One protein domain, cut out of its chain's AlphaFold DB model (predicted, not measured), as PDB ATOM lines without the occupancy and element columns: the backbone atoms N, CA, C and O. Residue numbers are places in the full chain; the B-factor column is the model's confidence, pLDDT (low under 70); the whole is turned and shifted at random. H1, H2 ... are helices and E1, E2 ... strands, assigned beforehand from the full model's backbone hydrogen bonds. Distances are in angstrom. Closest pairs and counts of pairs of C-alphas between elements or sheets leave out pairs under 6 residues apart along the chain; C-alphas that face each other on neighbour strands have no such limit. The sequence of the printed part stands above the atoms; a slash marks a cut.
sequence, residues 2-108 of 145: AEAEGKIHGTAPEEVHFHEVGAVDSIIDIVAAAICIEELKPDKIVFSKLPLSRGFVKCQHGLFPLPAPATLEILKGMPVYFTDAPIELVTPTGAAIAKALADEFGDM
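What this domain is: This is residues 2 to 108 of the 145 residues of the protein "Pyridinium-3,5-bisthiocarboxylic acid mononucleotide nickel insertion protein" of bioreactor metagenome (UniProt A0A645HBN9). The core is a run of four helices, each packed on the next at a shallow tilt: the short H4 is near the middle, with the long H2 along one side of it and H3, followed by H1, on the other. Two small two-stranded pieces complete the picture: the parallel pair E1 and E4 across H4 from H2, and the antiparallel hairpin E2 and E3 at one end of the longest axis. The printed part has 107 residues, with four named helices and four named strands in the order H1 H2 E1 E2 E3 H3 E4 H4, and its class is mixed, helices and strands. It is compact, with a radius of gyration of the C-alphas of 14.4 A and spans of 42 by 33 by 21 A.

How they stand to each other: H1, residues 2 to 9, touches H3, residues 69 to 74, at a shallow tilt of 32 degrees, opposite ways; their closest C-alphas, of Ala 4 and Ala 70, are 5.5 A apart. H2, residues 23 to 40, is apart from H1 and H3. With residues 26 to 33 alone it touches H4, residues 92 to 101, at a shallow tilt of 25 degrees, the same way; the closest C-alphas, of Ser 26 and Thr 93, are 6.1 A apart. H3 and H4 touch at a shallow tilt of 1 degree, the same way, with the C-alphas of Thr 71 and Pro 92 closest at 4.3 A. H1 and H4 are near each other, with 5 pairs of C-alphas within 10 A. E1, residues 50 to 52, and E4, residues 80 to 82, are parallel neighbours, with N 52 and O 81 at 2.7 A, within hydrogen-bond range. E1 is only just apart from H4, at 8.4 A. E2, residues 56 to 59, and E3, residues 62 to 65, form an antiparallel hairpin, with N 59 and O 62 at 2.8 A, within hydrogen-bond range. In H1, H2, H3 and H4 every O i to N i+4 pair is within hydrogen-bond range.

Where its parts are: H1 begins at C-alpha 2, (-56.342, -51.219, -45.334), and is 10.3 A long. H2 is 25.8 A long and ends at C-alpha 40, (-50.749, -25.534, -49.757). E1 measures 6.6 A, E2 9.6 A, E3 10.1 A, H3 8.7 A and E4 7.0 A. H4 is 14.3 A long and ends at C-alpha 101, (-47.256, -37.950, -48.670). Residues 46 to 47 pair with residues 104 to 105, parallel, outside the named strands.

The domain as a whole: The C-alphas farthest apart, of Asp 43 and Gly 62, are 42.3 A apart. The printed part has no cut. The link from H1 to H2, 13 residues, is long. The mean pLDDT of the printed part is 89.6, and residues 19 to 22 are under 70.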
ATOM      1  N   ALA A   2     -55.500 -50.022 -45.189       86.94
ATOM      2  CA  ALA A   2     -56.342 -51.219 -45.334       86.94
ATOM      3  C   ALA A   2     -55.547 -52.520 -45.563       86.94
ATOM      4  O   ALA A   2     -55.800 -53.515 -44.903       86.94
ATOM      5  N   GLU A   3     -54.519 -52.506 -46.415       89.94
ATOM      6  CA  GLU A   3     -53.658 -53.683 -46.631       89.94
ATOM      7  C   GLU A   3     -52.944 -54.170 -45.359       89.94
ATOM      8  O   GLU A   3     -52.812 -55.373 -45.138       89.94
ATOM      9  N   ALA A   4     -52.482 -53.244 -44.515       90.12
ATOM     10  CA  ALA A   4     -51.786 -53.579 -43.276       90.12
ATOM     11  C   ALA A   4     -52.749 -54.189 -42.251       90.12
ATOM     12  O   ALA A   4     -52.451 -55.233 -41.675       90.12
ATOM     13  N   GLU A   5     -53.920 -53.577 -42.086       86.31
ATOM     14  CA  GLU A   5     -54.986 -54.078 -41.214       86.31
ATOM     15  C   GLU A   5     -55.498 -55.445 -41.680       86.31
ATOM     16  O   GLU A   5     -55.544 -56.391 -40.897       86.31
ATOM     17  N   GLY A   6     -55.792 -55.595 -42.975       87.69
ATOM     18  CA  GLY A   6     -56.247 -56.856 -43.561       87.69
ATOM     19  C   GLY A   6     -55.248 -57.983 -43.326       87.69
ATOM     20  O   GLY A   6     -55.618 -59.081 -42.916       87.69
ATOM     21  N   LYS A   7     -53.949 -57.695 -43.450       88.69
ATOM     22  CA  LYS A   7     -52.890 -58.662 -43.143       88.69
ATOM     23  C   LYS A   7     -52.867 -59.093 -41.674       88.69
ATOM     24  O   LYS A   7     -52.627 -60.266 -41.402       88.69
ATOM     25  N   ILE A   8     -53.086 -58.173 -40.737       88.25
ATOM     26  CA  ILE A   8     -53.082 -58.469 -39.294       88.25
ATOM     27  C   ILE A   8     -54.334 -59.235 -38.882       88.25
ATOM     28  O   ILE A   8     -54.254 -60.162 -38.080       88.25
ATOM     29  N   HIS A   9     -55.471 -58.877 -39.469       85.31
ATOM     30  CA  HIS A   9     -56.764 -59.484 -39.183       85.31
ATOM     31  C   HIS A   9     -57.066 -60.726 -40.034       85.31
ATOM     32  O   HIS A   9     -58.064 -61.397 -39.789       85.31
ATOM     33  N   GLY A  10     -56.222 -61.051 -41.019       87.19
ATOM     34  CA  GLY A  10     -56.444 -62.165 -41.943       87.19
ATOM     35  C   GLY A  10     -57.656 -61.963 -42.862       87.19
ATOM     36  O   GLY A  10     -58.315 -62.937 -43.215       87.19
ATOM     37  N   THR A  11     -57.966 -60.717 -43.219       90.12
ATOM     38  CA  THR A  11     -59.108 -60.325 -44.062       90.12
ATOM     39  C   THR A  11     -58.635 -59.616 -45.329       90.12
ATOM     40  O   THR A  11     -57.515 -59.098 -45.389       90.12
ATOM     41  N   ALA A  12     -59.468 -59.615 -46.372       89.62
ATOM     42  CA  ALA A  12     -59.183 -58.845 -47.577       89.62
ATOM     43  C   ALA A  12     -59.223 -57.333 -47.264       89.62
ATOM     44  O   ALA A  12     -60.049 -56.922 -46.447       89.62
ATOM     45  N   PRO A  13     -58.379 -56.487 -47.891       86.19
ATOM     46  CA  PRO A  13     -58.356 -55.041 -47.634       86.19
ATOM     47  C   PRO A  13     -59.724 -54.356 -47.774       86.19
ATOM     48  O   PRO A  13     -60.015 -53.407 -47.051       86.19
ATOM     49  N   GLU A  14     -60.568 -54.843 -48.683       85.25
ATOM     50  CA  GLU A  14     -61.910 -54.324 -48.960       85.25
ATOM     51  C   GLU A  14     -62.932 -54.695 -47.873       85.25
ATOM     52  O   GLU A  14     -63.972 -54.050 -47.754       85.25
ATOM     53  N   GLU A  15     -62.629 -55.719 -47.074       82.00
ATOM     54  CA  GLU A  15     -63.461 -56.236 -45.981       82.00
ATOM     55  C   GLU A  15     -62.963 -55.773 -44.602       82.00
ATOM     56  O   GLU A  15     -63.512 -56.160 -43.567       82.00
ATOM     57  N   VAL A  16     -61.920 -54.936 -44.563       81.81
ATOM     58  CA  VAL A  16     -61.380 -54.405 -43.313       81.81
ATOM     59  C   VAL A  16     -62.396 -53.478 -42.664       81.81
ATOM     60  O   VAL A  16     -62.724 -52.401 -43.165       81.81
ATOM     61  N   HIS A  17     -62.820 -53.866 -41.471       73.50
ATOM     62  CA  HIS A  17     -63.491 -52.977 -40.542       73.50
ATOM     63  C   HIS A  17     -62.439 -52.342 -39.633       73.50
ATOM     64  O   HIS A  17     -61.744 -53.031 -38.886       73.50
ATOM     65  N   PHE A  18     -62.304 -51.019 -39.703       72.12
ATOM     66  CA  PHE A  18     -61.405 -50.277 -38.823       72.12
ATOM     67  C   PHE A  18     -62.004 -50.253 -37.413       72.12
ATOM     68  O   PHE A  18     -62.891 -49.462 -37.099       72.12
ATOM     69  N   HIS A  19     -61.563 -51.208 -36.600       62.75
ATOM     70  CA  HIS A  19     -62.042 -51.429 -35.238       62.75
ATOM     71  C   HIS A  19     -61.290 -50.565 -34.221       62.75
ATOM     72  O   HIS A  19     -61.870 -50.078 -33.254       62.75
ATOM     73  N   GLU A  20     -59.988 -50.370 -34.431       54.84
ATOM     74  CA  GLU A  20     -59.101 -49.701 -33.468       54.84
ATOM     75  C   GLU A  20     -58.951 -48.201 -33.722       54.84
ATOM     76  O   GLU A  20     -58.691 -47.428 -32.805       54.84
ATOM     77  N   VAL A  21     -59.169 -47.799 -34.966       58.31
ATOM     78  CA  VAL A  21     -59.192 -46.418 -35.422       58.31
ATOM     79  C   VAL A  21     -60.652 -46.072 -35.632       58.31
ATOM     80  O   VAL A  21     -61.333 -46.795 -36.356       58.31
ATOM     81  N   GLY A  22     -61.163 -45.025 -34.980       61.25
ATOM     82  CA  GLY A  22     -62.518 -44.547 -35.245       61.25
ATOM     83  C   GLY A  22     -62.656 -44.350 -36.749       61.25
ATOM     84  O   GLY A  22     -62.048 -43.438 -37.296       61.25
ATOM     85  N   ALA A  23     -63.369 -45.251 -37.435       72.62
ATOM     86  CA  ALA A  23     -63.290 -45.353 -38.895       72.62
ATOM     87  C   ALA A  23     -63.593 -44.008 -39.572       72.62
ATOM     88  O   ALA A  23     -62.989 -43.655 -40.578       72.62
ATOM     89  N   VAL A  24     -64.495 -43.238 -38.961       83.06
ATOM     90  CA  VAL A  24     -64.842 -41.878 -39.372       83.06
ATOM     91  C   VAL A  24     -63.701 -40.891 -39.107       83.06
ATOM     92  O   VAL A  24     -63.354 -40.147 -40.019       83.06
ATOM     93  N   ASP A  25     -63.093 -40.903 -37.919       83.69
ATOM     94  CA  ASP A  25     -61.983 -40.009 -37.561       83.69
ATOM     95  C   ASP A  25     -60.796 -40.199 -38.515       83.69
ATOM     96  O   ASP A  25     -60.304 -39.232 -39.088       83.69
ATOM     97  N   SER A  26     -60.413 -41.446 -38.805       86.31
ATOM     98  CA  SER A  26     -59.329 -41.727 -39.753       86.31
ATOM     99  C   SER A  26     -59.640 -41.286 -41.180       86.31
ATOM    100  O   SER A  26     -58.738 -40.847 -41.892       86.31
ATOM    101  N   ILE A  27     -60.896 -41.407 -41.623       88.25
ATOM    102  CA  ILE A  27     -61.309 -40.897 -42.937       88.25
ATOM    103  C   ILE A  27     -61.187 -39.373 -42.955       88.25
ATOM    104  O   ILE A  27     -60.639 -38.822 -43.910       88.25
ATOM    105  N   ILE A  28     -61.668 -38.703 -41.905       91.69
ATOM    106  CA  ILE A  28     -61.588 -37.246 -41.781       91.69
ATOM    107  C   ILE A  28     -60.125 -36.797 -41.792       91.69
ATOM    108  O   ILE A  28     -59.794 -35.904 -42.565       91.69
ATOM    109  N   ASP A  29     -59.246 -37.445 -41.027       91.25
ATOM    110  CA  ASP A  29     -57.818 -37.119 -40.969       91.25
ATOM    111  C   ASP A  29     -57.140 -37.241 -42.341       91.25
ATOM    112  O   ASP A  29     -56.424 -36.334 -42.769       91.25
ATOM    113  N   ILE A  30     -57.389 -38.339 -43.063       92.81
ATOM    114  CA  ILE A  30     -56.801 -38.578 -44.390       92.81
ATOM    115  C   ILE A  30     -57.306 -37.545 -45.403       92.81
ATOM    116  O   ILE A  30     -56.510 -36.973 -46.152       92.81
ATOM    117  N   VAL A  31     -58.616 -37.286 -45.431       95.62
ATOM    118  CA  VAL A  31     -59.217 -36.319 -46.360       95.62
ATOM    119  C   VAL A  31     -58.761 -34.897 -46.032       95.62
ATOM    120  O   VAL A  31     -58.403 -34.149 -46.939       95.62
ATOM    121  N   ALA A  32     -58.713 -34.524 -44.752       95.00
ATOM    122  CA  ALA A  32     -58.248 -33.211 -44.318       95.00
ATOM    123  C   ALA A  32     -56.767 -32.996 -44.650       95.00
ATOM    124  O   ALA A  32     -56.405 -31.925 -45.140       95.00
ATOM    125  N   ALA A  33     -55.916 -34.009 -44.449       95.56
ATOM    126  CA  ALA A  33     -54.517 -33.952 -44.859       95.56
ATOM    127  C   ALA A  33     -54.385 -33.764 -46.378       95.56
ATOM    128  O   ALA A  33     -53.630 -32.898 -46.816       95.56
ATOM    129  N   ALA A  34     -55.157 -34.508 -47.179       96.56
ATOM    130  CA  ALA A  34     -55.149 -34.376 -48.635       96.56
ATOM    131  C   ALA A  34     -55.580 -32.975 -49.101       96.56
ATOM    132  O   ALA A  34     -54.895 -32.370 -49.921       96.56
ATOM    133  N   ILE A  35     -56.663 -32.427 -48.535       97.12
ATOM    134  CA  ILE A  35     -57.115 -31.057 -48.824       97.12
ATOM    135  C   ILE A  35     -56.035 -30.042 -48.437       97.12
ATOM    136  O   ILE A  35     -55.741 -29.138 -49.209       97.12
ATOM    137  N   CYS A  36     -55.411 -30.197 -47.265       94.25
ATOM    138  CA  CYS A  36     -54.356 -29.295 -46.805       94.25
ATOM    139  C   CYS A  36     -53.172 -29.250 -47.783       94.25
ATOM    140  O   CYS A  36     -52.692 -28.168 -48.112       94.25
ATOM    141  N   ILE A  37     -52.729 -30.408 -48.285       95.50
ATOM    142  CA  ILE A  37     -51.648 -30.475 -49.274       95.50
ATOM    143  C   ILE A  37     -52.072 -29.887 -50.623       95.50
ATOM    144  O   ILE A  37     -51.292 -29.143 -51.213       95.50
ATOM    145  N   GLU A  38     -53.293 -30.161 -51.090       96.06
ATOM    146  CA  GLU A  38     -53.812 -29.606 -52.349       96.06
ATOM    147  C   GLU A  38     -53.950 -28.077 -52.297       96.06
ATOM    148  O   GLU A  38     -53.710 -27.402 -53.293       96.06
ATOM    149  N   GLU A  39     -54.297 -27.508 -51.142       95.75
ATOM    150  CA  GLU A  39     -54.376 -26.055 -50.955       95.75
ATOM    151  C   GLU A  39     -52.988 -25.419 -50.793       95.75
ATOM    152  O   GLU A  39     -52.720 -24.358 -51.360       95.75
ATOM    153  N   LEU A  40     -52.088 -26.060 -50.036       93.50
ATOM    154  CA  LEU A  40     -50.749 -25.534 -49.757       93.50
ATOM    155  C   LEU A  40     -49.803 -25.646 -50.959       93.50
ATOM    156  O   LEU A  40     -48.938 -24.790 -51.127       93.50
ATOM    157  N   LYS A  41     -49.966 -26.695 -51.775       94.88
ATOM    158  CA  LYS A  41     -49.167 -27.006 -52.973       94.88
ATOM    159  C   LYS A  41     -47.651 -26.934 -52.739       94.88
ATOM    160  O   LYS A  41     -46.964 -26.218 -53.469       94.88
ATOM    161  N   PRO A  42     -47.111 -27.644 -51.731       94.12
ATOM    162  CA  PRO A  42     -45.672 -27.668 -51.513       94.12
ATOM    163  C   PRO A  42     -44.959 -28.349 -52.689       94.12
ATOM    164  O   PRO A  42     -45.440 -29.352 -53.211       94.12
ATOM    165  N   ASP A  43     -43.775 -27.854 -53.057       94.06
ATOM    166  CA  ASP A  43     -42.927 -28.514 -54.061       94.06
ATOM    167  C   ASP A  43     -42.386 -29.864 -53.569       94.06
ATOM    168  O   ASP A  43     -42.066 -30.743 -54.371       94.06
ATOM    169  N   LYS A  44     -42.223 -30.001 -52.246       93.19
ATOM    170  CA  LYS A  44     -41.698 -31.197 -51.589       93.19
ATOM    171  C   LYS A  44     -42.213 -31.315 -50.158       93.19
ATOM    172  O   LYS A  44     -42.253 -30.327 -49.425       93.19
ATOM    173  N   ILE A  45     -42.525 -32.534 -49.735       95.44
ATOM    174  CA  ILE A  45     -42.933 -32.870 -48.372       95.44
ATOM    175  C   ILE A  45     -41.855 -33.743 -47.729       95.44
ATOM    176  O   ILE A  45     -41.548 -34.843 -48.192       95.44
ATOM    177  N   VAL A  46     -41.292 -33.258 -46.623       94.31
ATOM    178  CA  VAL A  46     -40.252 -33.962 -45.865       94.31
ATOM    179  C   VAL A  46     -40.761 -34.260 -44.464       94.31
ATOM    180  O   VAL A  46     -41.231 -33.367 -43.759       94.31
ATOM    181  N   PHE A  47     -40.628 -35.512 -44.042       95.38
ATOM    182  CA  PHE A  47     -40.883 -35.917 -42.664       95.38
ATOM    183  C   PHE A  47     -39.563 -36.161 -41.936       95.38
ATOM    184  O   PHE A  47     -38.618 -36.716 -42.494       95.38
ATOM    185  N   SER A  48     -39.493 -35.810 -40.653       94.06
ATOM    186  CA  SER A  48     -38.413 -36.327 -39.813       94.06
ATOM    187  C   SER A  48     -38.532 -37.844 -39.662       94.06
ATOM    188  O   SER A  48     -39.581 -38.435 -39.934       94.06
ATOM    189  N   LYS A  49     -37.478 -38.491 -39.152       95.25
ATOM    190  CA  LYS A  49     -37.597 -39.877 -38.670       95.25
ATOM    191  C   LYS A  49     -38.784 -39.970 -37.707       95.25
ATOM    192  O   LYS A  49     -38.991 -39.056 -36.904       95.25
ATOM    193  N   LEU A  50     -39.559 -41.047 -37.791       95.31
ATOM    194  CA  LEU A  50     -40.779 -41.181 -36.994       95.31
ATOM    195  C   LEU A  50     -40.477 -41.819 -35.624       95.31
ATOM    196  O   LEU A  50     -39.753 -42.822 -35.570       95.31
ATOM    197  N   PRO A  51     -41.004 -41.262 -34.517       94.06
ATOM    198  CA  PRO A  51     -40.789 -41.816 -33.188       94.06
ATOM    199  C   PRO A  51     -41.630 -43.077 -32.975       94.06
ATOM    200  O   PRO A  51     -42.828 -43.105 -33.235       94.06
ATOM    201  N   LEU A  52     -41.002 -44.113 -32.434       94.25
ATOM    202  CA  LEU A  52     -41.652 -45.316 -31.940       94.25
ATOM    203  C   LEU A  52     -41.737 -45.288 -30.423       94.25
ATOM    204  O   LEU A  52     -40.880 -44.733 -29.728       94.25
ATOM    205  N   SER A  53     -42.763 -45.952 -29.926       92.31
ATOM    206  CA  SER A  53     -43.068 -46.039 -28.507       92.31
ATOM    207  C   SER A  53     -42.699 -47.403 -27.940       92.31
ATOM    208  O   SER A  53     -42.501 -48.370 -28.679       92.31
ATOM    209  N   ARG A  54     -42.614 -47.480 -26.614       92.19
ATOM    210  CA  ARG A  54     -42.361 -48.710 -25.856       92.19
ATOM    211  C   ARG A  54     -43.524 -48.988 -24.913       92.19
ATOM    212  O   ARG A  54     -44.314 -48.107 -24.611       92.19
ATOM    213  N   GLY A  55     -43.607 -50.213 -24.406       91.88
ATOM    214  CA  GLY A  55     -44.654 -50.608 -23.466       91.88
ATOM    215  C   GLY A  55     -45.849 -51.226 -24.175       91.88
ATOM    216  O   GLY A  55     -45.670 -51.963 -25.143       91.88
ATOM    217  N   PHE A  56     -47.047 -50.973 -23.658       92.38
ATOM    218  CA  PHE A  56     -48.267 -51.624 -24.117       92.38
ATOM    219  C   PHE A  56     -49.422 -50.633 -24.232       92.38
ATOM    220  O   PHE A  56     -49.567 -49.748 -23.391       92.38
ATOM    221  N   VAL A  57     -50.281 -50.837 -25.226       86.75
ATOM    222  CA  VAL A  57     -51.526 -50.090 -25.422       86.75
ATOM    223  C   VAL A  57     -52.719 -51.027 -25.289       86.75
ATOM    224  O   VAL A  57     -52.658 -52.199 -25.667       86.75
ATOM    225  N   LYS A  58     -53.808 -50.521 -24.711       85.44
ATOM    226  CA  LYS A  58     -55.078 -51.239 -24.642       85.44
ATOM    227  C   LYS A  58     -55.905 -50.897 -25.880       85.44
ATOM    228  O   LYS A  58     -56.287 -49.744 -26.048       85.44
ATOM    229  N   CYS A  59     -56.206 -51.894 -26.697       80.88
ATOM    230  CA  CYS A  59     -57.072 -51.789 -27.866       80.88
ATOM    231  C   CYS A  59     -58.294 -52.714 -27.723       80.88
ATOM    232  O   CYS A  59     -58.487 -53.368 -26.689       80.88
ATOM    233  N   GLN A  60     -59.136 -52.780 -28.759       76.69
ATOM    234  CA  GLN A  60     -60.310 -53.664 -28.770       76.69
ATOM    235  C   GLN A  60     -59.934 -55.152 -28.692       76.69
ATOM    236  O   GLN A  60     -60.713 -55.959 -28.189       76.69
ATOM    237  N   HIS A  61     -58.715 -55.502 -29.105       79.56
ATOM    238  CA  HIS A  61     -58.192 -56.868 -29.089       79.56
ATOM    239  C   HIS A  61     -57.384 -57.194 -27.820       79.56
ATOM    240  O   HIS A  61     -56.772 -58.256 -27.728       79.56
ATOM    241  N   GLY A  62     -57.400 -56.309 -26.816       86.38
ATOM    242  CA  GLY A  62     -56.733 -56.512 -25.532       86.38
ATOM    243  C   GLY A  62     -55.500 -55.632 -25.360       86.38
ATOM    244  O   GLY A  62     -55.500 -54.465 -25.738       86.38
ATOM    245  N   LEU A  63     -54.471 -56.165 -24.703       91.44
ATOM    246  CA  LEU A  63     -53.231 -55.441 -24.443       91.44
ATOM    247  C   LEU A  63     -52.185 -55.834 -25.490       91.44
ATOM    248  O   LEU A  63     -51.789 -56.996 -25.548       91.44
ATOM    249  N   PHE A  64     -51.728 -54.871 -26.287       89.94
ATOM    250  CA  PHE A  64     -50.751 -55.091 -27.352       89.94
ATOM    251  C   PHE A  64     -49.443 -54.352 -27.078       89.94
ATOM    252  O   PHE A  64     -49.481 -53.248 -26.531       89.94
ATOM    253  N   PRO A  65     -48.283 -54.939 -27.429       91.69
ATOM    254  CA  PRO A  65     -47.016 -54.233 -27.332       91.69
ATOM    255  C   PRO A  65     -47.005 -53.052 -28.304       91.69
ATOM    256  O   PRO A  65     -47.539 -53.141 -29.408       91.69
ATOM    257  N   LEU A  66     -46.372 -51.956 -27.897       92.94
ATOM    258  CA  LEU A  66     -46.060 -50.847 -28.787       92.94
ATOM    259  C   LEU A  66     -44.751 -51.123 -29.547       92.94
ATOM    260  O   LEU A  66     -43.806 -51.647 -28.945       92.94
ATOM    261  N   PRO A  67     -44.662 -50.740 -30.837       93.00
ATOM    262  CA  PRO A  67     -45.708 -50.105 -31.660       93.00
ATOM    263  C   PRO A  67     -46.846 -51.065 -32.035       93.00
ATOM    264  O   PRO A  67     -46.607 -52.266 -32.158       93.00
ATOM    265  N   ALA A  68     -48.055 -50.538 -32.264       90.81
ATOM    266  CA  ALA A  68     -49.188 -51.369 -32.658       90.81
ATOM    267  C   ALA A  68     -48.891 -52.141 -33.964       90.81
ATOM    268  O   ALA A  68     -48.171 -51.628 -34.832       90.81
ATOM    269  N   PRO A  69     -49.438 -53.360 -34.146       90.94
ATOM    270  CA  PRO A  69     -49.117 -54.200 -35.298       90.94
ATOM    271  C   PRO A  69     -49.323 -53.500 -36.651       90.94
ATOM    272  O   PRO A  69     -48.445 -53.583 -37.514       90.94
ATOM    273  N   ALA A  70     -50.437 -52.775 -36.831       91.06
ATOM    274  CA  ALA A  70     -50.773 -52.111 -38.097       91.06
ATOM    275  C   ALA A  70     -49.825 -50.954 -38.393       91.06
ATOM    276  O   ALA A  70     -49.295 -50.850 -39.502       91.06
ATOM    277  N   THR A  71     -49.527 -50.150 -37.371       93.38
ATOM    278  CA  THR A  71     -48.492 -49.118 -37.416       93.38
ATOM    279  C   THR A  71     -47.164 -49.716 -37.884       93.38
ATOM    280  O   THR A  71     -46.567 -49.230 -38.844       93.38
ATOM    281  N   LEU A  72     -46.709 -50.811 -37.267       94.25
ATOM    282  CA  LEU A  72     -45.414 -51.411 -37.588       94.25
ATOM    283  C   LEU A  72     -45.365 -52.017 -38.999       94.25
ATOM    284  O   LEU A  72     -44.336 -51.925 -39.670       94.25
ATOM    285  N   GLU A  73     -46.463 -52.609 -39.475       95.44
ATOM    286  CA  GLU A  73     -46.568 -53.107 -40.850       95.44
ATOM    287  C   GLU A  73     -46.461 -51.965 -41.871       95.44
ATOM    288  O   GLU A  73     -45.722 -52.088 -42.850       95.44
ATOM    289  N   ILE A  74     -47.131 -50.833 -41.617       96.19
ATOM    290  CA  ILE A  74     -47.071 -49.644 -42.480       96.19
ATOM    291  C   ILE A  74     -45.655 -49.065 -42.496       96.19
ATOM    292  O   ILE A  74     -45.134 -48.777 -43.573       96.19
ATOM    293  N   LEU A  75     -45.007 -48.949 -41.334       96.19
ATOM    294  CA  LEU A  75     -43.695 -48.314 -41.181       96.19
ATOM    295  C   LEU A  75     -42.521 -49.099 -41.791       96.19
ATOM    296  O   LEU A  75     -41.391 -48.608 -41.806       96.19
ATOM    297  N   LYS A  76     -42.744 -50.302 -42.336       95.31
ATOM    298  CA  LYS A  76     -41.689 -51.062 -43.023       95.31
ATOM    299  C   LYS A  76     -41.030 -50.234 -44.128       95.31
ATOM    300  O   LYS A  76     -41.705 -49.714 -45.020       95.31
ATOM    301  N   GLY A  77     -39.701 -50.162 -44.064       93.50
ATOM    302  CA  GLY A  77     -38.863 -49.409 -45.001       93.50
ATOM    303  C   GLY A  77     -38.748 -47.911 -44.704       93.50
ATOM    304  O   GLY A  77     -38.018 -47.228 -45.413       93.50
ATOM    305  N   MET A  78     -39.424 -47.396 -43.672       95.50
ATOM    306  CA  MET A  78     -39.332 -45.992 -43.261       95.50
ATOM    307  C   MET A  78     -38.305 -45.826 -42.131       95.50
ATOM    308  O   MET A  78     -38.156 -46.727 -41.300       95.50
ATOM    309  N   PRO A  79     -37.592 -44.690 -42.056       95.75
ATOM    310  CA  PRO A  79     -36.659 -44.450 -40.970       95.75
ATOM    311  C   PRO A  79     -37.408 -44.074 -39.688       95.75
ATOM    312  O   PRO A  79     -38.203 -43.133 -39.632       95.75
ATOM    313  N   VAL A  80     -37.107 -44.820 -38.634       96.25
ATOM    314  CA  VAL A  80     -37.770 -44.739 -37.333       96.25
ATOM    315  C   VAL A  80     -36.736 -44.747 -36.213       96.25
ATOM    316  O   VAL A  80     -35.601 -45.191 -36.406       96.25
ATOM    317  N   TYR A  81     -37.114 -44.278 -35.028       95.12
ATOM    318  CA  TYR A  81     -36.283 -44.373 -33.828       95.12
ATOM    319  C   TYR A  81     -37.144 -44.616 -32.593       95.12
ATOM    320  O   TYR A  81     -38.280 -44.168 -32.537       95.12
ATOM    321  N   PHE A  82     -36.618 -45.318 -31.591       94.50
ATOM    322  CA  PHE A  82     -37.358 -45.552 -30.351       94.50
ATOM    323  C   PHE A  82     -37.238 -44.377 -29.384       94.50
ATOM    324  O   PHE A  82     -36.165 -43.805 -29.201       94.50
ATOM    325  N   THR A  83     -38.350 -44.092 -28.720       92.44
ATOM    326  CA  THR A  83     -38.464 -43.219 -27.554       92.44
ATOM    327  C   THR A  83     -38.855 -44.054 -26.334       92.44
ATOM    328  O   THR A  83     -39.268 -45.209 -26.464       92.44
ATOM    329  N   ASP A  84     -38.779 -43.460 -25.146       89.38
ATOM    330  CA  ASP A  84     -39.284 -44.082 -23.916       89.38
ATOM    331  C   ASP A  84     -40.768 -43.763 -23.656       89.38
ATOM    332  O   ASP A  84     -41.265 -43.974 -22.551       89.38
ATOM    333  N   ALA A  85     -41.495 -43.258 -24.663       89.12
ATOM    334  CA  ALA A  85     -42.911 -42.956 -24.521       89.12
ATOM    335  C   ALA A  85     -43.735 -44.234 -24.291       89.12
ATOM    336  O   ALA A  85     -43.671 -45.142 -25.125       89.12
ATOM    337  N   PRO A  86     -44.539 -44.300 -23.209       88.50
ATOM    338  CA  PRO A  86     -45.403 -45.437 -22.898       88.50
ATOM    339  C   PRO A  86     -46.763 -45.371 -23.621       88.50
ATOM    340  O   PRO A  86     -47.702 -46.064 -23.239       88.50
ATOM    341  N   ILE A  87     -46.892 -44.495 -24.617       88.00
ATOM    342  CA  ILE A  87     -48.117 -44.212 -25.373       88.00
ATOM    343  C   ILE A  87     -47.817 -44.277 -26.864       88.00
ATOM    344  O   ILE A  87     -46.698 -43.967 -27.257       88.00
ATOM    345  N   GLU A  88     -48.786 -44.644 -27.701       89.94
ATOM    346  CA  GLU A  88     -48.603 -44.639 -29.156       89.94
ATOM    347  C   GLU A  88     -48.437 -43.200 -29.674       89.94
ATOM    348  O   GLU A  88     -49.377 -42.411 -29.640       89.94
ATOM    349  N   LEU A  89     -47.226 -42.849 -30.126       90.75
ATOM    350  CA  LEU A  89     -46.927 -41.521 -30.681       90.75
ATOM    351  C   LEU A  89     -47.255 -41.420 -32.175       90.75
ATOM    352  O   LEU A  89     -47.551 -40.339 -32.676       90.75
ATOM    353  N   VAL A  90     -47.180 -42.541 -32.888       92.94
ATOM    354  CA  VAL A  90     -47.495 -42.644 -34.313       92.94
ATOM    355  C   VAL A  90     -48.576 -43.698 -34.453       92.94
ATOM    356  O   VAL A  90     -48.311 -44.875 -34.238       92.94
ATOM    357  N   THR A  91     -49.787 -43.266 -34.789       91.38
ATOM    358  CA  THR A  91     -50.934 -44.153 -35.020       91.38
ATOM    359  C   THR A  91     -50.873 -44.773 -36.421       91.38
ATOM    360  O   THR A  91     -50.151 -44.256 -37.287       91.38
ATOM    361  N   PRO A  92     -51.671 -45.820 -36.716       91.38
ATOM    362  CA  PRO A  92     -51.757 -46.372 -38.066       91.38
ATOM    363  C   PRO A  92     -52.133 -45.316 -39.119       91.38
ATOM    364  O   PRO A  92     -51.560 -45.299 -40.211       91.38
ATOM    365  N   THR A  93     -53.039 -44.391 -38.783       92.31
ATOM    366  CA  THR A  93     -53.436 -43.278 -39.662       92.31
ATOM    367  C   THR A  93     -52.279 -42.313 -39.907       92.31
ATOM    368  O   THR A  93     -51.972 -42.021 -41.062       92.31
ATOM    369  N   GLY A  94     -51.584 -41.871 -38.854       93.56
ATOM    370  CA  GLY A  94     -50.432 -40.975 -38.994       93.56
ATOM    371  C   GLY A  94     -49.300 -41.602 -39.816       93.56
ATOM    372  O   GLY A  94     -48.748 -40.955 -40.706       93.56
ATOM    373  N   ALA A  95     -49.006 -42.886 -39.585       95.56
ATOM    374  CA  ALA A  95     -48.035 -43.641 -40.374       95.56
ATOM    375  C   ALA A  95     -48.447 -43.743 -41.851       95.56
ATOM    376  O   ALA A  95     -47.606 -43.588 -42.736       95.56
ATOM    377  N   ALA A  96     -49.733 -43.989 -42.128       95.31
ATOM    378  CA  ALA A  96     -50.247 -44.078 -43.490       95.31
ATOM    379  C   ALA A  96     -50.149 -42.738 -44.229       95.31
ATOM    380  O   ALA A  96     -49.703 -42.723 -45.374       95.31
ATOM    381  N   ILE A  97     -50.509 -41.632 -43.571       96.25
ATOM    382  CA  ILE A  97     -50.398 -40.277 -44.127       96.25
ATOM    383  C   ILE A  97     -48.935 -39.954 -44.438       96.25
ATOM    384  O   ILE A  97     -48.620 -39.587 -45.566       96.25
ATOM    385  N   ALA A  98     -48.026 -40.157 -43.478       96.75
ATOM    386  CA  ALA A  98     -46.604 -39.901 -43.691       96.75
ATOM    387  C   ALA A  98     -46.042 -40.743 -44.846       96.75
ATOM    388  O   ALA A  98     -45.349 -40.221 -45.711       96.75
ATOM    389  N   LYS A  99     -46.378 -42.037 -44.907       96.50
ATOM    390  CA  LYS A  99     -45.914 -42.927 -45.980       96.50
ATOM    391  C   LYS A  99     -46.455 -42.546 -47.359       96.50
ATOM    392  O   LYS A  99     -45.765 -42.770 -48.345       96.50
ATOM    393  N   ALA A 100     -47.680 -42.031 -47.425       96.38
ATOM    394  CA  ALA A 100     -48.312 -41.651 -48.683       96.38
ATOM    395  C   ALA A 100     -47.832 -40.288 -49.203       96.38
ATOM    396  O   ALA A 100     -47.746 -40.112 -50.413       96.38
ATOM    397  N   LEU A 101     -47.554 -39.338 -48.305       96.62
ATOM    398  CA  LEU A 101     -47.256 -37.950 -48.670       96.62
ATOM    399  C   LEU A 101     -45.763 -37.616 -48.717       96.62
ATOM    400  O   LEU A 101     -45.402 -36.637 -49.355       96.62
ATOM    401  N   ALA A 102     -44.904 -38.348 -48.009       96.06
ATOM    402  CA  ALA A 102     -43.490 -37.993 -47.918       96.06
ATOM    403  C   ALA A 102     -42.734 -38.260 -49.227       96.06
ATOM    404  O   ALA A 102     -42.678 -39.396 -49.695       96.06
ATOM    405  N   ASP A 103     -42.039 -37.241 -49.729       95.19
ATOM    406  CA  ASP A 103     -41.017 -37.398 -50.769       95.19
ATOM    407  C   ASP A 103     -39.685 -37.866 -50.173       95.19
ATOM    408  O   ASP A 103     -38.903 -38.572 -50.811       95.19
ATOM    409  N   GLU A 104     -39.403 -37.447 -48.939       93.50
ATOM    410  CA  GLU A 104     -38.179 -37.780 -48.223       93.50
ATOM    411  C   GLU A 104     -38.426 -37.913 -46.720       93.50
ATOM    412  O   GLU A 104     -39.291 -37.252 -46.137       93.50
ATOM    413  N   PHE A 105     -37.605 -38.751 -46.088       94.06
ATOM    414  CA  PHE A 105     -37.487 -38.810 -44.643       94.06
ATOM    415  C   PHE A 105     -36.070 -38.476 -44.202       94.06
ATOM    416  O   PHE A 105     -35.116 -39.106 -44.661       94.06
ATOM    417  N   GLY A 106     -35.924 -37.567 -43.243       86.38
ATOM    418  CA  GLY A 106     -34.602 -37.188 -42.771       86.38
ATOM    419  C   GLY A 106     -34.591 -35.961 -41.884       86.38
ATOM    420  O   GLY A 106     -35.628 -35.439 -41.481       86.38
ATOM    421  N   ASP A 107     -33.383 -35.531 -41.553       81.50
ATOM    422  CA  ASP A 107     -33.190 -34.268 -40.860       81.50
ATOM    423  C   ASP A 107     -33.471 -33.122 -41.838       81.50
ATOM    424  O   ASP A 107     -33.197 -33.224 -43.033       81.50
ATOM    425  N   MET A 108     -34.062 -32.042 -41.338       76.00
ATOM    426  CA  MET A 108     -34.289 -30.863 -42.164       76.00
ATOM    427  C   MET A 108     -32.999 -30.033 -42.208       76.00
ATOM    428  O   MET A 108     -32.463 -29.671 -41.159       76.00
TER     429      MET A 108